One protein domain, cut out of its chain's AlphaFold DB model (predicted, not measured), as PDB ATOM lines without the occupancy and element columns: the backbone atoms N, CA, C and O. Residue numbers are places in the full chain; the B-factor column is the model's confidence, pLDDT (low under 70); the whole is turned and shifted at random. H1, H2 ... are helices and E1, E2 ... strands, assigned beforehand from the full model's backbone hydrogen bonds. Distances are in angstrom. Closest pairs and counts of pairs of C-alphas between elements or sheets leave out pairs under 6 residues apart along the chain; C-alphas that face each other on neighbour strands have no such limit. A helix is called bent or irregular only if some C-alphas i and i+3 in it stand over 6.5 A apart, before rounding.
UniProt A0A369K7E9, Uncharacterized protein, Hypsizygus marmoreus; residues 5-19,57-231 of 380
ATOM      1  N   ARG A   5      11.962  59.384  37.521       41.59
ATOM      2  CA  ARG A   5      11.829  59.817  38.923       41.59
ATOM      3  C   ARG A   5      12.146  58.713  39.910       41.59
ATOM      4  O   ARG A   5      12.647  59.049  40.960       41.59
ATOM      5  N   CYS A   6      11.895  57.435  39.607       47.88
ATOM      6  CA  CYS A   6      12.315  56.379  40.524       47.88
ATOM      7  C   CYS A   6      13.839  56.240  40.499       47.88
ATOM      8  O   CYS A   6      14.449  56.448  41.531       47.88
ATOM      9  N   ARG A   7      14.483  56.091  39.330       54.12
ATOM     10  CA  ARG A   7      15.958  56.149  39.219       54.12
ATOM     11  C   ARG A   7      16.548  57.387  39.905       54.12
ATOM     12  O   ARG A   7      17.485  57.271  40.682       54.12
ATOM     13  N   GLN A   8      15.957  58.561  39.686       55.22
ATOM     14  CA  GLN A   8      16.393  59.828  40.266       55.22
ATOM     15  C   GLN A   8      16.028  59.979  41.750       55.22
ATOM     16  O   GLN A   8      16.745  60.677  42.444       55.22
ATOM     17  N   GLN A   9      14.967  59.357  42.268       54.97
ATOM     18  CA  GLN A   9      14.561  59.397  43.682       54.97
ATOM     19  C   GLN A   9      15.325  58.361  44.494       54.97
ATOM     20  O   GLN A   9      15.839  58.719  45.549       54.97
ATOM     21  N   ILE A  10      15.481  57.142  43.970       57.19
ATOM     22  CA  ILE A  10      16.443  56.148  44.450       57.19
ATOM     23  C   ILE A  10      17.800  56.838  44.567       57.19
ATOM     24  O   ILE A  10      18.401  56.869  45.634       57.19
ATOM     25  N   PHE A  11      18.218  57.541  43.513       58.59
ATOM     26  CA  PHE A  11      19.480  58.259  43.500       58.59
ATOM     27  C   PHE A  11      19.542  59.517  44.372       58.59
ATOM     28  O   PHE A  11      20.569  59.769  44.989       58.59
ATOM     29  N   GLN A  12      18.507  60.352  44.432       58.91
ATOM     30  CA  GLN A  12      18.498  61.542  45.287       58.91
ATOM     31  C   GLN A  12      18.522  61.121  46.752       58.91
ATOM     32  O   GLN A  12      19.192  61.764  47.553       58.91
ATOM     33  N   THR A  13      17.833  60.036  47.097       59.34
ATOM     34  CA  THR A  13      17.848  59.460  48.443       59.34
ATOM     35  C   THR A  13      19.212  58.837  48.727       59.34
ATOM     36  O   THR A  13      19.815  59.162  49.744       59.34
ATOM     37  N   PHE A  14      19.770  58.081  47.782       59.62
ATOM     38  CA  PHE A  14      21.122  57.524  47.843       59.62
ATOM     39  C   PHE A  14      22.202  58.608  47.994       59.62
ATOM     40  O   PHE A  14      22.984  58.582  48.934       59.62
ATOM     41  N   SER A  15      22.187  59.644  47.155       58.47
ATOM     42  CA  SER A  15      23.103  60.791  47.214       58.47
ATOM     43  C   SER A  15      22.964  61.571  48.521       58.47
ATOM     44  O   SER A  15      23.961  62.022  49.078       58.47
ATOM     45  N   ARG A  16      21.738  61.728  49.041       64.19
ATOM     46  CA  ARG A  16      21.492  62.375  50.342       64.19
ATOM     47  C   ARG A  16      21.982  61.534  51.517       64.19
ATOM     48  O   ARG A  16      22.426  62.116  52.497       64.19
ATOM     49  N   GLN A  17      21.885  60.208  51.432       59.12
ATOM     50  CA  GLN A  17      22.375  59.286  52.461       59.12
ATOM     51  C   GLN A  17      23.903  59.179  52.448       59.12
ATOM     52  O   GLN A  17      24.514  59.007  53.496       59.12
ATOM     53  N   ILE A  18      24.517  59.294  51.272       53.66
ATOM     54  CA  ILE A  18      25.957  59.132  51.099       53.66
ATOM     55  C   ILE A  18      26.722  60.423  51.408       53.66
ATOM     56  O   ILE A  18      27.828  60.353  51.934       53.66
ATOM     57  N   LEU A  19      26.185  61.607  51.101       47.53
ATOM     58  CA  LEU A  19      26.896  62.860  51.361       47.53
ATOM     59  C   LEU A  19      26.836  63.230  52.856       47.53
ATOM     60  O   LEU A  19      25.744  63.467  53.380       47.53
ATOM     61  N   THR A  57      -2.435  44.175  35.337       55.88
ATOM     62  CA  THR A  57      -1.051  43.786  35.038       55.88
ATOM     63  C   THR A  57      -0.599  44.425  33.725       55.88
ATOM     64  O   THR A  57      -0.691  43.843  32.649       55.88
ATOM     65  N   ILE A  58      -0.168  45.683  33.793       63.19
ATOM     66  CA  ILE A  58       0.461  46.388  32.678       63.19
ATOM     67  C   ILE A  58       1.920  45.932  32.636       63.19
ATOM     68  O   ILE A  58       2.630  46.084  33.632       63.19
ATOM     69  N   ALA A  59       2.359  45.410  31.488       71.56
ATOM     70  CA  ALA A  59       3.751  45.038  31.250       71.56
ATOM     71  C   ALA A  59       4.700  46.204  31.582       71.56
ATOM     72  O   ALA A  59       4.377  47.369  31.323       71.56
ATOM     73  N   ALA A  60       5.878  45.900  32.125       67.44
ATOM     74  CA  ALA A  60       6.850  46.885  32.587       67.44
ATOM     75  C   ALA A  60       7.173  47.912  31.493       67.44
ATOM     76  O   ALA A  60       7.095  49.106  31.759       67.44
ATOM     77  N   SER A  61       7.416  47.478  30.252       64.19
ATOM     78  CA  SER A  61       7.662  48.369  29.106       64.19
ATOM     79  C   SER A  61       6.489  49.314  28.821       64.19
ATOM     80  O   SER A  61       6.670  50.528  28.781       64.19
ATOM     81  N   SER A  62       5.265  48.794  28.722       67.62
ATOM     82  CA  SER A  62       4.064  49.609  28.484       67.62
ATOM     83  C   SER A  62       3.784  50.593  29.621       67.62
ATOM     84  O   SER A  62       3.222  51.668  29.404       67.62
ATOM     85  N   ARG A  63       4.177  50.252  30.851       63.56
ATOM     86  CA  ARG A  63       4.077  51.163  31.994       63.56
ATOM     87  C   ARG A  63       5.087  52.302  31.877       63.56
ATOM     88  O   ARG A  63       4.715  53.442  32.127       63.56
ATOM     89  N   LEU A  64       6.311  52.021  31.428       58.41
ATOM     90  CA  LEU A  64       7.326  53.043  31.148       58.41
ATOM     91  C   LEU A  64       6.865  54.030  30.066       58.41
ATOM     92  O   LEU A  64       6.955  55.243  30.266       58.41
ATOM     93  N   GLU A  65       6.288  53.517  28.979       61.81
ATOM     94  CA  GLU A  65       5.726  54.322  27.888       61.81
ATOM     95  C   GLU A  65       4.545  55.185  28.348       61.81
ATOM     96  O   GLU A  65       4.538  56.399  28.134       61.81
ATOM     97  N   LYS A  66       3.567  54.588  29.051       62.22
ATOM     98  CA  LYS A  66       2.410  55.308  29.619       62.22
ATOM     99  C   LYS A  66       2.841  56.429  30.562       62.22
ATOM    100  O   LYS A  66       2.125  57.410  30.757       62.22
ATOM    101  N   GLU A  67       4.006  56.280  31.171       53.38
ATOM    102  CA  GLU A  67       4.554  57.228  32.119       53.38
ATOM    103  C   GLU A  67       5.434  58.317  31.498       53.38
ATOM    104  O   GLU A  67       5.972  59.138  32.253       53.38
ATOM    105  N   GLY A  68       5.515  58.359  30.162       44.97
ATOM    106  CA  GLY A  68       6.218  59.384  29.391       44.97
ATOM    107  C   GLY A  68       7.734  59.260  29.472       44.97
ATOM    108  O   GLY A  68       8.441  60.253  29.321       44.97
ATOM    109  N   ILE A  69       8.240  58.067  29.783       48.31
ATOM    110  CA  ILE A  69       9.668  57.825  29.934       48.31
ATOM    111  C   ILE A  69      10.145  57.252  28.610       48.31
ATOM    112  O   ILE A  69       9.748  56.133  28.280       48.31
ATOM    113  N   PRO A  70      10.963  57.990  27.838       49.81
ATOM    114  CA  PRO A  70      11.576  57.422  26.658       49.81
ATOM    115  C   PRO A  70      12.492  56.302  27.135       49.81
ATOM    116  O   PRO A  70      13.576  56.529  27.677       49.81
ATOM    117  N   VAL A  71      12.021  55.070  26.981       53.56
ATOM    118  CA  VAL A  71      12.876  53.902  27.031       53.56
ATOM    119  C   VAL A  71      13.741  54.028  25.785       53.56
ATOM    120  O   VAL A  71      13.354  53.624  24.701       53.56
ATOM    121  N   ALA A  72      14.903  54.666  25.925       56.34
ATOM    122  CA  ALA A  72      15.930  54.671  24.884       56.34
ATOM    123  C   ALA A  72      16.595  53.288  24.738       56.34
ATOM    124  O   ALA A  72      17.621  53.171  24.078       56.34
ATOM    125  N   LEU A  73      16.039  52.267  25.399       63.81
ATOM    126  CA  LEU A  73      16.402  50.880  25.188       63.81
ATOM    127  C   LEU A  73      15.652  50.421  23.962       63.81
ATOM    128  O   LEU A  73      14.435  50.595  23.875       63.81
ATOM    129  N   GLU A  74      16.374  49.820  23.034       75.38
ATOM    130  CA  GLU A  74      15.716  49.138  21.940       75.38
ATOM    131  C   GLU A  74      14.813  48.051  22.540       75.38
ATOM    132  O   GLU A  74      15.195  47.366  23.497       75.38
ATOM    133  N   ASP A  75      13.608  47.877  21.989       80.81
ATOM    134  CA  ASP A  75      12.662  46.853  22.455       80.81
ATOM    135  C   ASP A  75      13.347  45.487  22.590       80.81
ATOM    136  O   ASP A  75      13.085  44.734  23.527       80.81
ATOM    137  N   GLN A  76      14.298  45.198  21.698       87.00
ATOM    138  CA  GLN A  76      15.101  43.986  21.718       87.00
ATOM    139  C   GLN A  76      15.910  43.809  23.014       87.00
ATOM    140  O   GLN A  76      15.920  42.706  23.559       87.00
ATOM    141  N   GLU A  77      16.570  44.847  23.528       84.12
ATOM    142  CA  GLU A  77      17.376  44.756  24.753       84.12
ATOM    143  C   GLU A  77      16.489  44.542  25.983       84.12
ATOM    144  O   GLU A  77      16.778  43.705  26.842       84.12
ATOM    145  N   THR A  78      15.349  45.235  26.030       86.12
ATOM    146  CA  THR A  78      14.342  45.036  27.079       86.12
ATOM    147  C   THR A  78      13.833  43.595  27.081       86.12
ATOM    148  O   THR A  78      13.790  42.945  28.130       86.12
ATOM    149  N   GLN A  79      13.497  43.059  25.903       89.69
ATOM    150  CA  GLN A  79      13.054  41.671  25.768       89.69
ATOM    151  C   GLN A  79      14.157  40.674  26.138       89.69
ATOM    152  O   GLN A  79      13.853  39.645  26.735       89.69
ATOM    153  N   GLN A  80      15.431  40.967  25.856       90.94
ATOM    154  CA  GLN A  80      16.550  40.114  26.271       90.94
ATOM    155  C   GLN A  80      16.682  40.032  27.793       90.94
ATOM    156  O   GLN A  80      16.877  38.937  28.321       90.94
ATOM    157  N   ILE A  81      16.533  41.152  28.510       89.50
ATOM    158  CA  ILE A  81      16.585  41.153  29.979       89.50
ATOM    159  C   ILE A  81      15.412  40.372  30.561       89.50
ATOM    160  O   ILE A  81      15.620  39.527  31.428       89.50
ATOM    161  N   ILE A  82      14.194  40.597  30.061       91.81
ATOM    162  CA  ILE A  82      13.007  39.859  30.517       91.81
ATOM    163  C   ILE A  82      13.150  38.362  30.210       91.81
ATOM    164  O   ILE A  82      12.859  37.525  31.063       91.81
ATOM    165  N   ALA A  83      13.629  38.002  29.017       93.38
ATOM    166  CA  ALA A  83      13.853  36.611  28.640       93.38
ATOM    167  C   ALA A  83      14.920  35.948  29.520       93.38
ATOM    168  O   ALA A  83      14.726  34.819  29.970       93.38
ATOM    169  N   ARG A  84      16.022  36.652  29.820       93.44
ATOM    170  CA  ARG A  84      17.048  36.171  30.755       93.44
ATOM    171  C   ARG A  84      16.472  35.991  32.156       93.44
ATOM    172  O   ARG A  84      16.675  34.930  32.732       93.44
ATOM    173  N   ALA A  85      15.724  36.968  32.666       94.56
ATOM    174  CA  ALA A  85      15.067  36.899  33.969       94.56
ATOM    175  C   ALA A  85      14.173  35.657  34.078       94.56
ATOM    176  O   ALA A  85      14.340  34.847  34.982       94.56
ATOM    177  N   LYS A  86      13.293  35.437  33.094       93.94
ATOM    178  CA  LYS A  86      12.422  34.253  33.039       93.94
ATOM    179  C   LYS A  86      13.189  32.934  32.960       93.94
ATOM    180  O   LYS A  86      12.719  31.930  33.480       93.94
ATOM    181  N   LYS A  87      14.340  32.926  32.287       95.06
ATOM    182  CA  LYS A  87      15.167  31.729  32.121       95.06
ATOM    183  C   LYS A  87      15.965  31.386  33.380       95.06
ATOM    184  O   LYS A  87      16.130  30.210  33.678       95.06
ATOM    185  N   VAL A  88      16.517  32.390  34.061       95.38
ATOM    186  CA  VAL A  88      17.520  32.203  35.126       95.38
ATOM    187  C   VAL A  88      16.912  32.327  36.526       95.38
ATOM    188  O   VAL A  88      17.472  31.798  37.481       95.38
ATOM    189  N   TRP A  89      15.766  32.996  36.665       95.69
ATOM    190  CA  TRP A  89      15.101  33.215  37.951       95.69
ATOM    191  C   TRP A  89      13.778  32.448  37.975       95.69
ATOM    192  O   TRP A  89      12.733  33.002  37.601       95.69
ATOM    193  N   PRO A  90      13.818  31.152  38.338       93.94
ATOM    194  CA  PRO A  90      12.626  30.323  38.356       93.94
ATOM    195  C   PRO A  90      11.606  30.892  39.341       93.94
ATOM    196  O   PRO A  90      11.953  31.398  40.406       93.94
ATOM    197  N   CYS A  91      10.329  30.809  38.975       96.50
ATOM    198  CA  CYS A  91       9.262  31.165  39.895       96.50
ATOM    199  C   CYS A  91       9.078  30.048  40.935       96.50
ATOM    200  O   CYS A  91       8.950  28.885  40.537       96.50
ATOM    201  N   PRO A  92       8.990  30.368  42.238       97.12
ATOM    202  CA  PRO A  92       8.596  29.390  43.242       97.12
ATOM    203  C   PRO A  92       7.218  28.788  42.936       97.12
ATOM    204  O   PRO A  92       6.314  29.488  42.481       97.12
ATOM    205  N   VAL A  93       7.030  27.501  43.249       96.94
ATOM    206  CA  VAL A  93       5.769  26.767  42.996       96.94
ATOM    207  C   VAL A  93       4.565  27.441  43.662       96.94
ATOM    208  O   VAL A  93       3.462  27.446  43.118       96.94
ATOM    209  N   VAL A  94       4.774  28.023  44.843       97.25
ATOM    210  CA  VAL A  94       3.754  28.767  45.583       97.25
ATOM    211  C   VAL A  94       4.246  30.192  45.770       97.25
ATOM    212  O   VAL A  94       5.342  30.411  46.270       97.25
ATOM    213  N   VAL A  95       3.432  31.176  45.400       97.94
ATOM    214  CA  VAL A  95       3.775  32.593  45.562       97.94
ATOM    215  C   VAL A  95       3.007  33.169  46.762       97.94
ATOM    216  O   VAL A  95       1.776  33.069  46.791       97.94
ATOM    217  N   PRO A  96       3.681  33.776  47.761       98.06
ATOM    218  CA  PRO A  96       3.010  34.409  48.894       98.06
ATOM    219  C   PRO A  96       2.054  35.525  48.448       98.06
ATOM    220  O   PRO A  96       2.310  36.252  47.488       98.06
ATOM    221  N   LYS A  97       0.948  35.712  49.175       97.50
ATOM    222  CA  LYS A  97      -0.039  36.751  48.845       97.50
ATOM    223  C   LYS A  97       0.604  38.146  48.845       97.50
ATOM    224  O   LYS A  97       1.257  38.524  49.812       97.50
ATOM    225  N   GLY A  98       0.369  38.916  47.781       96.69
ATOM    226  CA  GLY A  98       0.937  40.262  47.607       96.69
ATOM    227  C   GLY A  98       2.356  40.281  47.024       96.69
ATOM    228  O   GLY A  98       2.926  41.361  46.858       96.69
ATOM    229  N   TRP A  99       2.908  39.111  46.694       98.12
ATOM    230  CA  TRP A  99       4.178  38.939  45.994       98.12
ATOM    231  C   TRP A  99       3.949  38.368  44.589       98.12
ATOM    232  O   TRP A  99       2.866  37.882  44.265       98.12
ATOM    233  N   SER A 100       4.964  38.465  43.738       97.88
ATOM    234  CA  SER A 100       4.945  38.018  42.350       97.88
ATOM    235  C   SER A 100       6.342  37.589  41.905       97.88
ATOM    236  O   SER A 100       7.350  38.056  42.430       97.88
ATOM    237  N   CYS A 101       6.382  36.710  40.910       97.31
ATOM    238  CA  CYS A 101       7.567  36.295  40.158       97.31
ATOM    239  C   CYS A 101       7.393  36.579  38.650       97.31
ATOM    240  O   CYS A 101       8.201  36.159  37.828       97.31
ATOM    241  N   ALA A 102       6.306  37.260  38.257       96.62
ATOM    242  CA  ALA A 102       6.051  37.639  36.870       96.62
ATOM    243  C   ALA A 102       6.948  38.828  36.501       96.62
ATOM    244  O   ALA A 102       6.522  39.981  36.568       96.62
ATOM    245  N   TRP A 103       8.216  38.546  36.199       95.12
ATOM    246  CA  TRP A 103       9.284  39.534  36.019       95.12
ATOM    247  C   TRP A 103       8.964  40.616  34.985       95.12
ATOM    248  O   TRP A 103       9.356  41.766  35.156       95.12
ATOM    249  N   GLU A 104       8.189  40.284  33.952       93.88
ATOM    250  CA  GLU A 104       7.687  41.239  32.960       93.88
ATOM    251  C   GLU A 104       6.793  42.331  33.553       93.88
ATOM    252  O   GLU A 104       6.621  43.370  32.928       93.88
ATOM    253  N   ASN A 105       6.225  42.109  34.737       93.75
ATOM    254  CA  ASN A 105       5.360  43.053  35.435       93.75
ATOM    255  C   ASN A 105       6.111  43.822  36.525       93.75
ATOM    256  O   ASN A 105       5.539  44.743  37.101       93.75
ATOM    257  N   TRP A 106       7.370  43.474  36.814       94.12
ATOM    258  CA  TRP A 106       8.140  44.136  37.860       94.12
ATOM    259  C   TRP A 106       8.639  45.506  37.375       94.12
ATOM    260  O   TRP A 106       9.536  45.567  36.525       94.12
ATOM    261  N   PRO A 107       8.133  46.635  37.916       87.44
ATOM    262  CA  PRO A 107       8.498  47.972  37.435       87.44
ATOM    263  C   PRO A 107       9.982  48.313  37.622       87.44
ATOM    264  O   PRO A 107      10.501  49.196  36.938       87.44
ATOM    265  N   TYR A 108      10.677  47.624  38.531       89.94
ATOM    266  CA  TYR A 108      12.071  47.920  38.857       89.94
ATOM    267  C   TYR A 108      13.090  47.012  38.187       89.94
ATOM    268  O   TYR A 108      14.284  47.287  38.306       89.94
ATOM    269  N   LEU A 109      12.653  46.008  37.423       93.25
ATOM    270  CA  LEU A 109      13.552  45.065  36.765       93.25
ATOM    271  C   LEU A 109      14.631  45.784  35.939       93.25
ATOM    272  O   LEU A 109      15.824  45.653  36.200       93.25
ATOM    273  N   LEU A 110      14.203  46.631  35.001       89.94
ATOM    274  CA  LEU A 110      15.106  47.412  34.147       89.94
ATOM    275  C   LEU A 110      15.798  48.558  34.891       89.94
ATOM    276  O   LEU A 110      16.622  49.255  34.318       89.94
ATOM    277  N   THR A 111      15.436  48.850  36.135       86.81
ATOM    278  CA  THR A 111      16.158  49.849  36.932       86.81
ATOM    279  C   THR A 111      17.352  49.204  37.620       86.81
ATOM    280  O   THR A 111      18.452  49.736  37.538       86.81
ATOM    281  N   PHE A 112      17.151  48.030  38.216       92.25
ATOM    282  CA  PHE A 112      18.184  47.305  38.949       92.25
ATOM    283  C   PHE A 112      19.194  46.600  38.043       92.25
ATOM    284  O   PHE A 112      20.393  46.663  38.308       92.25
ATOM    285  N   TYR A 113      18.718  45.971  36.967       90.62
ATOM    286  CA  TYR A 113      19.533  45.105  36.106       90.62
ATOM    287  C   TYR A 113      19.994  45.777  34.812       90.62
ATOM    288  O   TYR A 113      20.656  45.149  33.989       90.62
ATOM    289  N   TRP A 114      19.658  47.053  34.625       86.88
ATOM    290  CA  TRP A 114      20.237  47.862  33.560       86.88
ATOM    291  C   TRP A 114      21.491  48.581  34.050       86.88
ATOM    292  O   TRP A 114      21.640  48.856  35.243       86.88
ATOM    293  N   LEU A 115      22.367  48.931  33.109       84.94
ATOM    294  CA  LEU A 115      23.568  49.705  33.386       84.94
ATOM    295  C   LEU A 115      23.220  51.069  33.991       84.94
ATOM    296  O   LEU A 115      22.326  51.792  33.550       84.94
ATOM    297  N   SER A 116      23.955  51.417  35.029       80.75
ATOM    298  CA  SER A 116      23.841  52.675  35.732       80.75
ATOM    299  C   SER A 116      24.140  53.863  34.808       80.75
ATOM    300  O   SER A 116      25.035  53.776  33.969       80.75
ATOM    301  N   PRO A 117      23.436  55.000  34.972       79.06
ATOM    302  CA  PRO A 117      23.716  56.220  34.220       79.06
ATOM    303  C   PRO A 117      24.950  56.991  34.737       79.06
ATOM    304  O   PRO A 117      25.143  58.137  34.346       79.06
ATOM    305  N   TYR A 118      25.750  56.431  35.654       84.94
ATOM    306  CA  TYR A 118      26.926  57.109  36.221       84.94
ATOM    307  C   TYR A 118      28.215  56.784  35.463       84.94
ATOM    308  O   TYR A 118      28.218  56.057  34.474       84.94
ATOM    309  N   TYR A 119      29.328  57.301  35.988       91.56
ATOM    310  CA  TYR A 119      30.685  57.133  35.472       91.56
ATOM    311  C   TYR A 119      31.109  55.681  35.193       91.56
ATOM    312  O   TYR A 119      32.039  55.472  34.427       91.56
ATOM    313  N   LEU A 120      30.462  54.672  35.783       93.50
ATOM    314  CA  LEU A 120      30.781  53.263  35.548       93.50
ATOM    315  C   LEU A 120      29.572  52.515  34.983       93.50
ATOM    316  O   LEU A 120      28.459  52.659  35.493       93.50
ATOM    317  N   MET A 121      29.817  51.669  33.977       91.25
ATOM    318  CA  MET A 121      28.841  50.751  33.378       91.25
ATOM    319  C   MET A 121      28.554  49.580  34.329       91.25
ATOM    320  O   MET A 121      28.911  48.440  34.050       91.25
ATOM    321  N   LEU A 122      27.934  49.879  35.469       93.25
ATOM    322  CA  LEU A 122      27.590  48.921  36.521       93.25
ATOM    323  C   LEU A 122      26.075  48.785  36.640       93.25
ATOM    324  O   LEU A 122      25.405  49.814  36.689       93.25
ATOM    325  N   PRO A 123      25.496  47.583  36.742       93.38
ATOM    326  CA  PRO A 123      24.108  47.430  37.159       93.38
ATOM    327  C   PRO A 123      23.833  48.145  38.490       93.38
ATOM    328  O   PRO A 123      24.651  48.108  39.414       93.38
ATOM    329  N   GLN A 124      22.674  48.797  38.626       92.56
ATOM    330  CA  GLN A 124      22.344  49.494  39.881       92.56
ATOM    331  C   GLN A 124      22.257  48.533  41.068       92.56
ATOM    332  O   GLN A 124      22.558  48.926  42.195       92.56
ATOM    333  N   ILE A 125      21.865  47.281  40.824       95.44
ATOM    334  CA  ILE A 125      21.811  46.262  41.869       95.44
ATOM    335  C   ILE A 125      23.188  45.981  42.475       95.44
ATOM    336  O   ILE A 125      23.305  45.947  43.695       95.44
ATOM    337  N   GLU A 126      24.245  45.913  41.662       96.56
ATOM    338  CA  GLU A 126      25.614  45.710  42.148       96.56
ATOM    339  C   GLU A 126      26.111  46.920  42.945       96.56
ATOM    340  O   GLU A 126      26.770  46.771  43.970       96.56
ATOM    341  N   MET A 127      25.744  48.139  42.535       95.94
ATOM    342  CA  MET A 127      26.053  49.335  43.324       95.94
ATOM    343  C   MET A 127      25.399  49.287  44.710       95.94
ATOM    344  O   MET A 127      26.003  49.704  45.699       95.94
ATOM    345  N   LEU A 128      24.157  48.805  44.776       95.31
ATOM    346  CA  LEU A 128      23.358  48.804  45.994       95.31
ATOM    347  C   LEU A 128      23.650  47.625  46.910       95.31
ATOM    348  O   LEU A 128      23.540  47.808  48.111       95.31
ATOM    349  N   VAL A 129      24.008  46.457  46.384       97.12
ATOM    350  CA  VAL A 129      24.247  45.242  47.173       97.12
ATOM    351  C   VAL A 129      25.748  45.002  47.301       97.12
ATOM    352  O   VAL A 129      26.304  45.134  48.392       97.12
ATOM    353  N   ASN A 130      26.421  44.754  46.180       97.81
ATOM    354  CA  ASN A 130      27.815  44.324  46.167       97.81
ATOM    355  C   ASN A 130      28.757  45.406  46.677       97.81
ATOM    356  O   ASN A 130      29.608  45.129  47.516       97.81
ATOM    357  N   ILE A 131      28.576  46.648  46.221       97.31
ATOM    358  CA  ILE A 131      29.433  47.763  46.624       97.31
ATOM    359  C   ILE A 131      28.976  48.315  47.974       97.31
ATOM    360  O   ILE A 131      29.739  48.275  48.933       97.31
ATOM    361  N   ARG A 132      27.732  48.804  48.093       96.94
ATOM    362  CA  ARG A 132      27.267  49.482  49.320       96.94
ATOM    363  C   ARG A 132      27.327  48.603  50.570       96.94
ATOM    364  O   ARG A 132      27.654  49.118  51.634       96.94
ATOM    365  N   HIS A 133      26.948  47.331  50.464       97.50
ATOM    366  CA  HIS A 133      26.859  46.416  51.607       97.50
ATOM    367  C   HIS A 133      27.989  45.382  51.633       97.50
ATOM    368  O   HIS A 133      27.998  44.537  52.522       97.50
ATOM    369  N   ARG A 134      28.952  45.460  50.700       97.56
ATOM    370  CA  ARG A 134      30.092  44.535  50.608       97.56
ATOM    371  C   ARG A 134      29.659  43.067  50.538       97.56
ATOM    372  O   ARG A 134      30.179  42.201  51.236       97.56
ATOM    373  N   MET A 135      28.674  42.803  49.691       97.25
ATOM    374  CA  MET A 135      28.089  41.477  49.510       97.25
ATOM    375  C   MET A 135      28.493  40.928  48.141       97.25
ATOM    376  O   MET A 135      27.819  41.232  47.156       97.25
ATOM    377  N   PRO A 136      29.618  40.199  48.040       95.56
ATOM    378  CA  PRO A 136      30.104  39.726  46.753       95.56
ATOM    379  C   PRO A 136      29.128  38.713  46.154       95.56
ATOM    380  O   PRO A 136      28.582  37.881  46.877       95.56
ATOM    381  N   GLY A 137      28.950  38.777  44.836       95.38
ATOM    382  CA  GLY A 137      28.239  37.752  44.082       95.38
ATOM    383  C   GLY A 137      27.117  38.230  43.164       95.38
ATOM    384  O   GLY A 137      26.715  39.395  43.196       95.38
ATOM    385  N   GLU A 138      26.597  37.335  42.324       95.56
ATOM    386  CA  GLU A 138      25.450  37.633  41.458       95.56
ATOM    387  C   GLU A 138      24.155  37.621  42.283       95.56
ATOM    388  O   GLU A 138      23.777  36.625  42.903       95.56
ATOM    389  N   THR A 139      23.425  38.736  42.274       96.88
ATOM    390  CA  THR A 139      22.110  38.811  42.916       96.88
ATOM    391  C   THR A 139      21.066  38.077  42.081       96.88
ATOM    392  O   THR A 139      20.813  38.444  40.930       96.88
ATOM    393  N   ARG A 140      20.393  37.094  42.683       96.69
ATOM    394  CA  ARG A 140      19.298  36.329  42.078       96.69
ATOM    395  C   ARG A 140      17.957  36.701  42.722       96.69
ATOM    396  O   ARG A 140      17.682  36.244  43.835       96.69
ATOM    397  N   PRO A 141      17.102  37.510  42.068       97.62
ATOM    398  CA  PRO A 141      15.739  37.770  42.523       97.62
ATOM    399  C   PRO A 141      14.927  36.486  42.637       97.62
ATOM    400  O   PRO A 141      15.056  35.585  41.813       97.62
ATOM    401  N   ILE A 142      14.054  36.442  43.638       97.94
ATOM    402  CA  ILE A 142      13.155  35.314  43.902       97.94
ATOM    403  C   ILE A 142      11.701  35.778  43.806       97.94
ATOM    404  O   ILE A 142      10.895  35.192  43.090       97.94
ATOM    405  N   LEU A 143      11.370  36.885  44.479       98.38
ATOM    406  CA  LEU A 143      10.027  37.467  44.494       98.38
ATOM    407  C   LEU A 143      10.099  38.993  44.531       98.38
ATOM    408  O   LEU A 143      11.029  39.563  45.092       98.38
ATOM    409  N   PHE A 144       9.075  39.670  44.023       98.06
ATOM    410  CA  PHE A 144       8.879  41.109  44.204       98.06
ATOM    411  C   PHE A 144       7.458  41.424  44.672       98.06
ATOM    412  O   PHE A 144       6.538  40.631  44.481       98.06
ATOM    413  N   SER A 145       7.267  42.588  45.285       97.62
ATOM    414  CA  SER A 145       5.958  43.089  45.698       97.62
ATOM    415  C   SER A 145       5.788  44.539  45.266       97.62
ATOM    416  O   SER A 145       6.480  45.434  45.754       97.62
ATOM    417  N   ASP A 146       4.825  44.779  44.376       94.31
ATOM    418  CA  ASP A 146       4.432  46.128  43.962       94.31
ATOM    419  C   ASP A 146       3.737  46.893  45.094       94.31
ATOM    420  O   ASP A 146       3.820  48.113  45.159       94.31
ATOM    421  N   GLU A 147       3.044  46.211  46.004       94.69
ATOM    422  CA  GLU A 147       2.395  46.876  47.137       94.69
ATOM    423  C   GLU A 147       3.434  47.376  48.142       94.69
ATOM    424  O   GLU A 147       3.379  48.525  48.581       94.69
ATOM    425  N   LYS A 148       4.407  46.520  48.472       95.31
ATOM    426  CA  LYS A 148       5.471  46.840  49.429       95.31
ATOM    427  C   LYS A 148       6.626  47.616  48.815       95.31
ATOM    428  O   LYS A 148       7.442  48.133  49.563       95.31
ATOM    429  N   GLN A 149       6.693  47.693  47.485       95.44
ATOM    430  CA  GLN A 149       7.804  48.312  46.765       95.44
ATOM    431  C   GLN A 149       9.141  47.687  47.192       95.44
ATOM    432  O   GLN A 149      10.100  48.383  47.511       95.44
ATOM    433  N   ALA A 150       9.185  46.357  47.230       97.19
ATOM    434  CA  ALA A 150      10.327  45.589  47.709       97.19
ATOM    435  C   ALA A 150      10.546  44.345  46.846       97.19
ATOM    436  O   ALA A 150       9.638  43.893  46.142       97.19
ATOM    437  N   PHE A 151      11.743  43.773  46.916       98.25
ATOM    438  CA  PHE A 151      12.024  42.468  46.329       98.25
ATOM    439  C   PHE A 151      12.918  41.634  47.238       98.25
ATOM    440  O   PHE A 151      13.675  42.160  48.052       98.25
ATOM    441  N   ILE A 152      12.778  40.323  47.102       98.38
ATOM    442  CA  ILE A 152      13.550  39.311  47.803       98.38
ATOM    443  C   ILE A 152      14.525  38.697  46.814       98.38
ATOM    444  O   ILE A 152      14.158  38.399  45.675       98.38
ATOM    445  N   PHE A 153      15.755  38.495  47.257       98.44
ATOM    446  CA  PHE A 153      16.807  37.888  46.462       98.44
ATOM    447  C   PHE A 153      17.728  37.033  47.336       98.44
ATOM    448  O   PHE A 153      17.689  37.093  48.566       98.44
ATOM    449  N   THR A 154      18.558  36.240  46.674       98.19
ATOM    450  CA  THR A 154      19.698  35.528  47.260       98.19
ATOM    451  C   THR A 154      20.956  35.846  46.447       98.19
ATOM    452  O   THR A 154      20.857  36.459  45.379       98.19
ATOM    453  N   LEU A 155      22.127  35.473  46.949       97.56
ATOM    454  CA  LEU A 155      23.379  35.540  46.197       97.56
ATOM    455  C   LEU A 155      23.650  34.163  45.593       97.56
ATOM    456  O   LEU A 155      23.428  33.155  46.255       97.56
ATOM    457  N   VAL A 156      24.113  34.097  44.346       96.12
ATOM    458  CA  VAL A 156      24.418  32.810  43.693       96.12
ATOM    459  C   VAL A 156      25.510  32.047  44.455       96.12
ATOM    460  O   VAL A 156      25.429  30.830  44.601       96.12
ATOM    461  N   GLU A 157      26.485  32.771  44.988       94.62
ATOM    462  CA  GLU A 157      27.641  32.279  45.732       94.62
ATOM    463  C   GLU A 157      27.287  31.862  47.165       94.62
ATOM    464  O   GLU A 157      27.965  31.015  47.739       94.62
ATOM    465  N   ASP A 158      26.213  32.423  47.729       95.12
ATOM    466  CA  ASP A 158      25.672  32.047  49.035       95.12
ATOM    467  C   ASP A 158      24.147  31.900  48.963       95.12
ATOM    468  O   ASP A 158      23.367  32.714  49.473       95.12
ATOM    469  N   ALA A 159      23.724  30.804  48.329       95.25
ATOM    470  CA  ALA A 159      22.317  30.452  48.148       95.25
ATOM    471  C   ALA A 159      21.605  30.041  49.458       95.25
ATOM    472  O   ALA A 159      20.441  29.627  49.436       95.25
ATOM    473  N   THR A 160      22.288  30.124  50.606       96.75
ATOM    474  CA  THR A 160      21.712  29.835  51.927       96.75
ATOM    475  C   THR A 160      21.187  31.085  52.621       96.75
ATOM    476  O   THR A 160      20.369  30.975  53.535       96.75
ATOM    477  N   GLN A 161      21.601  32.272  52.165       97.56
ATOM    478  CA  GLN A 161      21.169  33.547  52.719       97.56
ATOM    479  C   GLN A 161      20.154  34.241  51.817       97.56
ATOM    480  O   GLN A 161      20.271  34.282  50.590       97.56
ATOM    481  N   TYR A 162      19.149  34.833  52.454       98.31
ATOM    482  CA  TYR A 162      18.049  35.505  51.778       98.31
ATOM    483  C   TYR A 162      17.927  36.928  52.288       98.31
ATOM    484  O   TYR A 162      18.021  37.195  53.492       98.31
ATOM    485  N   PHE A 163      17.655  37.839  51.365       98.50
ATOM    486  CA  PHE A 163      17.602  39.263  51.640       98.50
ATOM    487  C   PHE A 163      16.341  39.878  51.058       98.50
ATOM    488  O   PHE A 163      15.832  39.436  50.032       98.50
ATOM    489  N   MET A 164      15.849  40.922  51.713       98.38
ATOM    490  CA  MET A 164      14.791  41.793  51.234       98.38
ATOM    491  C   MET A 164      15.364  43.197  51.062       98.38
ATOM    492  O   MET A 164      15.916  43.761  52.007       98.38
ATOM    493  N   PHE A 165      15.197  43.767  49.875       98.06
ATOM    494  CA  PHE A 165      15.535  45.157  49.598       98.06
ATOM    495  C   PHE A 165      14.260  45.984  49.438       98.06
ATOM    496  O   PHE A 165      13.423  45.692  48.579       98.06
ATOM    497  N   ASP A 166      14.123  47.021  50.259       97.06
ATOM    498  CA  ASP A 166      13.049  48.007  50.165       97.06
ATOM    499  C   ASP A 166      13.471  49.135  49.212       97.06
ATOM    500  O   ASP A 166      14.437  49.866  49.452       97.06
ATOM    501  N   VAL A 167      12.746  49.276  48.103       93.12
ATOM    502  CA  VAL A 167      13.074  50.221  47.026       93.12
ATOM    503  C   VAL A 167      12.831  51.671  47.448       93.12
ATOM    504  O   VAL A 167      13.460  52.574  46.899       93.12
ATOM    505  N   ILE A 168      11.944  51.913  48.415       88.75
ATOM    506  CA  ILE A 168      11.585  53.256  48.880       88.75
ATOM    507  C   ILE A 168      12.559  53.740  49.949       88.75
ATOM    508  O   ILE A 168      13.006  54.886  49.902       88.75
ATOM    509  N   THR A 169      12.867  52.890  50.927       92.19
ATOM    510  CA  THR A 169      13.735  53.261  52.055       92.19
ATOM    511  C   THR A 169      15.218  53.020  51.769       92.19
ATOM    512  O   THR A 169      16.070  53.620  52.429       92.19
ATOM    513  N   HIS A 170      15.535  52.211  50.752       90.75
ATOM    514  CA  HIS A 170      16.879  51.696  50.465       90.75
ATOM    515  C   HIS A 170      17.469  50.870  51.600       90.75
ATOM    516  O   HIS A 170      18.690  50.808  51.749       90.75
ATOM    517  N   GLU A 171      16.612  50.264  52.416       96.06
ATOM    518  CA  GLU A 171      17.056  49.364  53.461       96.06
ATOM    519  C   GLU A 171      17.212  47.954  52.909       96.06
ATOM    520  O   GLU A 171      16.299  47.393  52.296       96.06
ATOM    521  N   LEU A 172      18.377  47.373  53.184       98.12
ATOM    522  CA  LEU A 172      18.621  45.957  53.006       98.12
ATOM    523  C   LEU A 172      18.370  45.242  54.333       98.12
ATOM    524  O   LEU A 172      18.868  45.652  55.385       98.12
ATOM    525  N   ARG A 173      17.584  44.169  54.294       98.50
ATOM    526  CA  ARG A 173      17.301  43.330  55.457       98.50
ATOM    527  C   ARG A 173      17.562  41.867  55.128       98.50
ATOM    528  O   ARG A 173      17.286  41.432  54.019       98.50
ATOM    529  N   ARG A 174      18.071  41.109  56.091       98.44
ATOM    530  CA  ARG A 174      18.345  39.674  55.996       98.44
ATOM    531  C   ARG A 174      17.252  38.879  56.705       98.44
ATOM    532  O   ARG A 174      16.810  39.275  57.784       98.44
ATOM    533  N   PHE A 175      16.833  37.764  56.114       98.06
ATOM    534  CA  PHE A 175      15.959  36.793  56.772       98.06
ATOM    535  C   PHE A 175      16.779  35.902  57.712       98.06
ATOM    536  O   PHE A 175      17.776  35.319  57.298       98.06
ATOM    537  N   GLU A 176      16.355  35.785  58.970       96.94
ATOM    538  CA  GLU A 176      17.014  34.942  59.976       96.94
ATOM    539  C   GLU A 176      16.320  33.577  60.112       96.94
ATOM    540  O   GLU A 176      15.088  33.483  60.094       96.94
ATOM    541  N   GLY A 177      17.113  32.516  60.300       94.94
ATOM    542  CA  GLY A 177      16.613  31.152  60.533       94.94
ATOM    543  C   GLY A 177      15.966  30.485  59.315       94.94
ATOM    544  O   GLY A 177      15.136  29.589  59.472       94.94
ATOM    545  N   VAL A 178      16.306  30.939  58.108       96.38
ATOM    546  CA  VAL A 178      15.837  30.372  56.843       96.38
ATOM    547  C   VAL A 178      17.047  29.997  55.998       96.38
ATOM    548  O   VAL A 178      17.853  30.862  55.681       96.38
ATOM    549  N   HIS A 179      17.152  28.718  55.630       95.56
ATOM    550  CA  HIS A 179      18.327  28.161  54.939       95.56
ATOM    551  C   HIS A 179      18.025  27.651  53.524       95.56
ATOM    552  O   HIS A 179      18.909  27.138  52.846       95.56
ATOM    553  N   SER A 180      16.772  27.748  53.071       97.75
ATOM    554  CA  SER A 180      16.382  27.371  51.712       97.75
ATOM    555  C   SER A 180      15.238  28.235  51.192       97.75
ATOM    556  O   SER A 180      14.389  28.700  51.958       97.75
ATOM    557  N   GLU A 181      15.181  28.391  49.871       97.56
ATOM    558  CA  GLU A 181      14.161  29.177  49.176       97.56
ATOM    559  C   GLU A 181      12.761  28.614  49.443       97.56
ATOM    560  O   GLU A 181      11.824  29.357  49.730       97.56
ATOM    561  N   LYS A 182      12.634  27.283  49.449       97.75
ATOM    562  CA  LYS A 182      11.384  26.598  49.787       97.75
ATOM    563  C   LYS A 182      10.922  26.939  51.207       97.75
ATOM    564  O   LYS A 182       9.771  27.328  51.385       97.75
ATOM    565  N   ALA A 183      11.814  26.854  52.198       97.69
ATOM    566  CA  ALA A 183      11.481  27.190  53.584       97.69
ATOM    567  C   ALA A 183      11.098  28.671  53.745       97.69
ATOM    568  O   ALA A 183      10.172  28.983  54.497       97.69
ATOM    569  N   LEU A 184      11.763  29.578  53.015       97.94
ATOM    570  CA  LEU A 184      11.418  31.002  52.989       97.94
ATOM    571  C   LEU A 184       9.984  31.213  52.512       97.94
ATOM    572  O   LEU A 184       9.175  31.852  53.187       97.94
ATOM    573  N   VAL A 185       9.678  30.660  51.341       98.19
ATOM    574  CA  VAL A 185       8.387  30.815  50.676       98.19
ATOM    575  C   VAL A 185       7.269  30.204  51.519       98.19
ATOM    576  O   VAL A 185       6.255  30.859  51.748       98.19
ATOM    577  N   GLU A 186       7.464  28.997  52.054       97.88
ATOM    578  CA  GLU A 186       6.498  28.347  52.948       97.88
ATOM    579  C   GLU A 186       6.237  29.177  54.214       97.88
ATOM    580  O   GLU A 186       5.080  29.358  54.612       97.88
ATOM    581  N   ALA A 187       7.285  29.742  54.824       97.75
ATOM    582  CA  ALA A 187       7.147  30.608  55.991       97.75
ATOM    583  C   ALA A 187       6.366  31.892  55.662       97.75
ATOM    584  O   ALA A 187       5.476  32.281  56.424       97.75
ATOM    585  N   MET A 188       6.639  32.518  54.512       98.19
ATOM    586  CA  MET A 188       5.926  33.713  54.051       98.19
ATOM    587  C   MET A 188       4.453  33.437  53.723       98.19
ATOM    588  O   MET A 188       3.597  34.268  54.028       98.19
ATOM    589  N   VAL A 189       4.144  32.291  53.109       98.19
ATOM    590  CA  VAL A 189       2.762  31.869  52.819       98.19
ATOM    591  C   VAL A 189       1.985  31.644  54.114       98.19
ATOM    592  O   VAL A 189       0.825  32.045  54.210       98.19
ATOM    593  N   LYS A 190       2.620  31.017  55.110       98.00
ATOM    594  CA  LYS A 190       1.998  30.710  56.399       98.00
ATOM    595  C   LYS A 190       1.701  31.969  57.212       98.00
ATOM    596  O   LYS A 190       0.580  32.128  57.687       98.00
ATOM    597  N   ASP A 191       2.704  32.822  57.410       97.62
ATOM    598  CA  ASP A 191       2.574  34.062  58.178       97.62
ATOM    599  C   ASP A 191       3.697  35.045  57.822       97.62
ATOM    600  O   ASP A 191       4.745  35.110  58.470       97.62
ATOM    601  N   TYR A 192       3.463  35.847  56.784       96.19
ATOM    602  CA  TYR A 192       4.409  36.875  56.368       96.19
ATOM    603  C   TYR A 192       4.728  37.885  57.485       96.19
ATOM    604  O   TYR A 192       5.867  38.330  57.574       96.19
ATOM    605  N   ALA A 193       3.773  38.239  58.356       96.75
ATOM    606  CA  ALA A 193       4.022  39.217  59.419       96.75
ATOM    607  C   ALA A 193       5.021  38.677  60.454       96.75
ATOM    608  O   ALA A 193       5.919  39.400  60.891       96.75
ATOM    609  N   ALA A 194       4.910  37.390  60.798       96.88
ATOM    610  CA  ALA A 194       5.893  36.720  61.642       96.88
ATOM    611  C   ALA A 194       7.286  36.693  60.996       96.88
ATOM    612  O   ALA A 194       8.275  36.963  61.679       96.88
ATOM    613  N   VAL A 195       7.382  36.405  59.693       96.56
ATOM    614  CA  VAL A 195       8.666  36.433  58.970       96.56
ATOM    615  C   VAL A 195       9.248  37.851  58.922       96.56
ATOM    616  O   VAL A 195      10.420  38.041  59.232       96.56
ATOM    617  N   GLU A 196       8.431  38.857  58.603       95.94
ATOM    618  CA  GLU A 196       8.844  40.264  58.522       95.94
ATOM    619  C   GLU A 196       9.382  40.773  59.867       95.94
ATOM    620  O   GLU A 196      10.375  41.496  59.896       95.94
ATOM    621  N   SER A 197       8.802  40.332  60.991       96.12
ATOM    622  CA  SER A 197       9.289  40.678  62.334       96.12
ATOM    623  C   SER A 197      10.683  40.129  62.674       96.12
ATOM    624  O   SER A 197      11.318  40.625  63.602       96.12
ATOM    625  N   LYS A 198      11.164  39.121  61.934       96.00
ATOM    626  CA  LYS A 198      12.485  38.499  62.122       96.00
ATOM    627  C   LYS A 198      13.546  39.048  61.168       96.00
ATOM    628  O   LYS A 198      14.676  38.570  61.177       96.00
ATOM    629  N   LEU A 199      13.191  40.014  60.322       97.75
ATOM    630  CA  LEU A 199      14.138  40.639  59.411       97.75
ATOM    631  C   LEU A 199      15.155  41.475  60.184       97.75
ATOM    632  O   LEU A 199      14.791  42.420  60.886       97.75
ATOM    633  N   ARG A 200      16.439  41.177  59.994       98.38
ATOM    634  CA  ARG A 200      17.535  41.963  60.558       98.38
ATOM    635  C   ARG A 200      18.032  42.968  59.531       98.38
ATOM    636  O   ARG A 200      18.318  42.604  58.397       98.38
ATOM    637  N   ARG A 201      18.159  44.235  59.914       98.12
ATOM    638  CA  ARG A 201      18.747  45.256  59.040       98.12
ATOM    639  C   ARG A 201      20.235  44.969  58.800       98.12
ATOM    640  O   ARG A 201      20.957  44.634  59.736       98.12
ATOM    641  N   VAL A 202      20.665  45.095  57.547       98.12
ATOM    642  CA  VAL A 202      22.067  44.998  57.127       98.12
ATOM    643  C   VAL A 202      22.599  46.416  56.978       98.12
ATOM    644  O   VAL A 202      22.094  47.192  56.162       98.12
ATOM    645  N   GLU A 203      23.595  46.780  57.782       97.44
ATOM    646  CA  GLU A 203      24.180  48.115  57.688       97.44
ATOM    647  C   GLU A 203      25.033  48.265  56.417       97.44
ATOM    648  O   GLU A 203      25.618  47.292  55.933       97.44
ATOM    649  N   PRO A 204      25.087  49.470  55.826       96.88
ATOM    650  CA  PRO A 204      26.047  49.781  54.775       96.88
ATOM    651  C   PRO A 204      27.490  49.617  55.258       96.88
ATOM    652  O   PRO A 204      27.831  50.033  56.367       96.88
ATOM    653  N   ASP A 205      28.346  49.088  54.393       97.81
ATOM    654  CA  ASP A 205      29.783  49.024  54.624       97.81
ATOM    655  C   ASP A 205      30.414  50.406  54.384       97.81
ATOM    656  O   ASP A 205      30.104  51.098  53.408       97.81
ATOM    657  N   ALA A 206      31.298  50.834  55.287       97.06
ATOM    658  CA  ALA A 206      31.894  52.167  55.229       97.06
ATOM    659  C   ALA A 206      32.790  52.356  53.990       97.06
ATOM    660  O   ALA A 206      32.729  53.410  53.352       97.06
ATOM    661  N   GLU A 207      33.576  51.337  53.625       97.94
ATOM    662  CA  GLU A 207      34.430  51.368  52.429       97.94
ATOM    663  C   GLU A 207      33.568  51.359  51.160       97.94
ATOM    664  O   GLU A 207      33.851  52.087  50.208       97.94
ATOM    665  N   GLY A 208      32.476  50.591  51.167       97.38
ATOM    666  CA  GLY A 208      31.480  50.556  50.101       97.38
ATOM    667  C   GLY A 208      30.837  51.917  49.843       97.38
ATOM    668  O   GLY A 208      30.766  52.384  48.703       97.38
ATOM    669  N   VAL A 209      30.414  52.609  50.904       96.31
ATOM    670  CA  VAL A 209      29.857  53.969  50.814       96.31
ATOM    671  C   VAL A 209      30.884  54.965  50.266       96.31
ATOM    672  O   VAL A 209      30.541  55.791  49.416       96.31
ATOM    673  N   GLU A 210      32.145  54.882  50.697       96.00
ATOM    674  CA  GLU A 210      33.226  55.717  50.160       96.00
ATOM    675  C   GLU A 210      33.494  55.419  48.675       96.00
ATOM    676  O   GLU A 210      33.635  56.341  47.866       96.00
ATOM    677  N   ALA A 211      33.496  54.145  48.278       97.06
ATOM    678  CA  ALA A 211      33.651  53.744  46.883       97.06
ATOM    679  C   ALA A 211      32.553  54.364  46.007       97.06
ATOM    680  O   ALA A 211      32.839  54.946  44.961       97.06
ATOM    681  N   LEU A 212      31.303  54.330  46.469       95.12
ATOM    682  CA  LEU A 212      30.179  54.954  45.773       95.12
ATOM    683  C   LEU A 212      30.360  56.469  45.627       95.12
ATOM    684  O   LEU A 212      30.107  57.005  44.550       95.12
ATOM    685  N   GLN A 213      30.861  57.168  46.653       93.88
ATOM    686  CA  GLN A 213      31.206  58.592  46.529       93.88
ATOM    687  C   GLN A 213      32.248  58.830  45.438       93.88
ATOM    688  O   GLN A 213      32.106  59.755  44.638       93.88
ATOM    689  N   ARG A 214      33.285  57.993  45.385       96.00
ATOM    690  CA  ARG A 214      34.356  58.085  44.388       96.00
ATOM    691  C   ARG A 214      33.833  57.856  42.967       96.00
ATOM    692  O   ARG A 214      34.206  58.615  42.074       96.00
ATOM    693  N   ILE A 215      32.891  56.926  42.769       93.94
ATOM    694  CA  ILE A 215      32.176  56.755  41.487       93.94
ATOM    695  C   ILE A 215      31.460  58.053  41.090       93.94
ATOM    696  O   ILE A 215      31.610  58.515  39.959       93.94
ATOM    697  N   LEU A 216      30.723  58.678  42.015       89.00
ATOM    698  CA  LEU A 216      29.999  59.930  41.742       89.00
ATOM    699  C   LEU A 216      30.934  61.113  41.463       89.00
ATOM    700  O   LEU A 216      30.594  61.998  40.680       89.00
ATOM    701  N   MET A 217      32.121  61.118  42.067       93.12
ATOM    702  CA  MET A 217      33.174  62.101  41.799       93.12
ATOM    703  C   MET A 217      33.985  61.798  40.531       93.12
ATOM    704  O   MET A 217      34.893  62.564  40.210       93.12
ATOM    705  N   ARG A 218      33.658  60.720  39.802       93.81
ATOM    706  CA  ARG A 218      34.398  60.242  38.623       93.81
ATOM    707  C   ARG A 218      35.878  59.967  38.913       93.81
ATOM    708  O   ARG A 218      36.742  60.239  38.082       93.81
ATOM    709  N   ASP A 219      36.189  59.480  40.109       97.00
ATOM    710  CA  ASP A 219      37.555  59.127  40.481       97.00
ATOM    711  C   ASP A 219      37.966  57.819  39.791       97.00
ATOM    712  O   ASP A 219      37.543  56.738  40.192       97.00
ATOM    713  N   GLU A 220      38.821  57.904  38.770       96.81
ATOM    714  CA  GLU A 220      39.274  56.740  37.990       96.81
ATOM    715  C   GLU A 220      39.988  55.686  38.851       96.81
ATOM    716  O   GLU A 220      39.963  54.494  38.541       96.81
ATOM    717  N   SER A 221      40.597  56.101  39.968       98.06
ATOM    718  CA  SER A 221      41.284  55.180  40.876       98.06
ATOM    719  C   SER A 221      40.323  54.277  41.660       98.06
ATOM    720  O   SER A 221      40.775  53.347  42.333       98.06
ATOM    721  N   VAL A 222      39.006  54.508  41.566       97.81
ATOM    722  CA  VAL A 222      37.985  53.628  42.147       97.81
ATOM    723  C   VAL A 222      37.864  52.308  41.385       97.81
ATOM    724  O   VAL A 222      37.543  51.296  41.990       97.81
ATOM    725  N   ILE A 223      38.168  52.274  40.083       97.94
ATOM    726  CA  ILE A 223      37.998  51.079  39.239       97.94
ATOM    727  C   ILE A 223      38.836  49.888  39.737       97.94
ATOM    728  O   ILE A 223      38.249  48.845  40.029       97.94
ATOM    729  N   PRO A 224      40.175  50.001  39.883       98.12
ATOM    730  CA  PRO A 224      40.975  48.891  40.403       98.12
ATOM    731  C   PRO A 224      40.622  48.551  41.857       98.12
ATOM    732  O   PRO A 224      40.713  47.396  42.247       98.12
ATOM    733  N   PHE A 225      40.184  49.538  42.644       97.88
ATOM    734  CA  PHE A 225      39.739  49.317  44.018       97.88
ATOM    735  C   PHE A 225      38.465  48.459  44.080       97.88
ATOM    736  O   PHE A 225      38.405  47.515  44.862       97.88
ATOM    737  N   LEU A 226      37.475  48.735  43.222       97.69
ATOM    738  CA  LEU A 226      36.247  47.943  43.120       97.69
ATOM    739  C   LEU A 226      36.534  46.507  42.680       97.69
ATOM    740  O   LEU A 226      36.036  45.585  43.313       97.69
ATOM    741  N   ALA A 227      37.374  46.331  41.658       97.06
ATOM    742  CA  ALA A 227      37.747  45.019  41.122       97.06
ATOM    743  C   ALA A 227      38.547  44.144  42.104       97.06
ATOM    744  O   ALA A 227      38.624  42.933  41.943       97.06
ATOM    745  N   GLU A 228      39.221  44.749  43.084       97.06
ATOM    746  CA  GLU A 228      39.953  44.006  44.115       97.06
ATOM    747  C   GLU A 228      39.054  43.661  45.311       97.06
ATOM    748  O   GLU A 228      39.239  42.623  45.944       97.06
ATOM    749  N   ARG A 229      38.121  44.553  45.672       97.25
ATOM    750  CA  ARG A 229      37.454  44.522  46.986       97.25
ATOM    751  C   ARG A 229      35.968  44.194  46.964       97.25
ATOM    752  O   ARG A 229      35.466  43.734  47.986       97.25
ATOM    753  N   PHE A 230      35.275  44.457  45.859       97.12
ATOM    754  CA  PHE A 230      33.808  44.400  45.796       97.12
ATOM    755  C   PHE A 230      33.281  43.580  44.619       97.12
ATOM    756  O   PHE A 230      32.232  42.954  44.736       97.12
ATOM    757  N   LEU A 231      33.986  43.614  43.491       96.25
ATOM    758  CA  LEU A 231      33.604  42.976  42.238       96.25
ATOM    759  C   LEU A 231      34.705  42.008  41.820       96.25
ATOM    760  O   LEU A 231      35.877  42.255  42.077       96.25
TER     761      LEU A 231
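What this domain is: This is residues 5 to 19 and 57 to 231 of the 380 residues of an uncharacterized protein of Hypsizygus marmoreus (UniProt A0A369K7E9). A strongly twisted sheet of five strands stands in the middle of the domain, with H6 at one end of the long axis and a cluster of H5, H7 and H8 toward the other. H1 reaches this cluster with its last residue, Ile 18, while H2 and H3 lie beyond the E1 edge of the sheet. The printed part has 190 residues, with eight named helices and five named strands in the order H1 H2 H3 H4 H5 E1 E2 E3 E4 H6 E5 H7 H8. The sheet's order is E1 E2 E3 E4 E5, all antiparallel, and the class is mixed, helices and strands. The whole is compact, with a radius of gyration of the C-alphas of 16.6 A and spans of 48 by 38 by 28 A.

How they stand to each other: Start at E1, residues 139 to 145, and E2, residues 150 to 155, a hairpin with N 142 and O 152 at 2.8 A. E3, residues 162 to 166, forms a hairpin with E2, with N 153 and O 163 at 2.9 A. E4, residues 172 to 175, forms a hairpin with E3, with N 164 and O 173 at 2.8 A; E1 to E4 are a meander, each strand the antiparallel neighbour of the one before. E5, residues 199 to 202, is the edge strand beside E4, with N 174 and O 200 at 2.8 A. H6, residues 181 to 196, only grazes the sheet; it is irregular, with C-alphas 190 and 193 9.3 A apart. H5, residues 124 to 131, only grazes the sheet with residues 125 to 130. H7, residues 206 to 216, touches H5 at a steep tilt of 39 degrees, closest at C-alphas 131 and 208, 4.9 A. H8, residues 222 to 229, forms a helical hairpin with H7, closest at C-alphas 214 and 222, 6.2 A. H1, residues 5 to 18, only just touches H7, with residue 18 alone: C-alphas 18 and 209 are 6.5 A apart. H4, residues 109 to 112, only just touches H5, closest at C-alphas 112 and 125, 4.8 A. H3, residues 75 to 88, is close to but not clearly touching H2, residues 60 to 66, with C-alphas 78 and 61 at 7.7 A. Every O i to N i+4 pair is within hydrogen-bond range in H1, H2, H3, H7 and H8, against 3 of 4 in H5 and 10 of 12 in H6; H4 is too short for one.

Where its parts are: Find C-alpha 139 at (22.110, 38.811, 42.916); E1 runs 16.9 A from there. H3 is 20.0 A long, H1 18.7 A, H7 15.7 A. H8 ends at C-alpha 229, (37.454, 44.522, 46.986).

The domain as a whole: C-alphas 190 and 220 are the two farthest apart, 49.1 A. Residues 20 to 56 are not printed, and C-alphas 19 and 57 are 37.6 A apart across the cut. The links H3 to H4 and H4 to H5 are long. The model's pLDDT is under 70 at residues 5 to 19, 57 to 58 and 60 to 73.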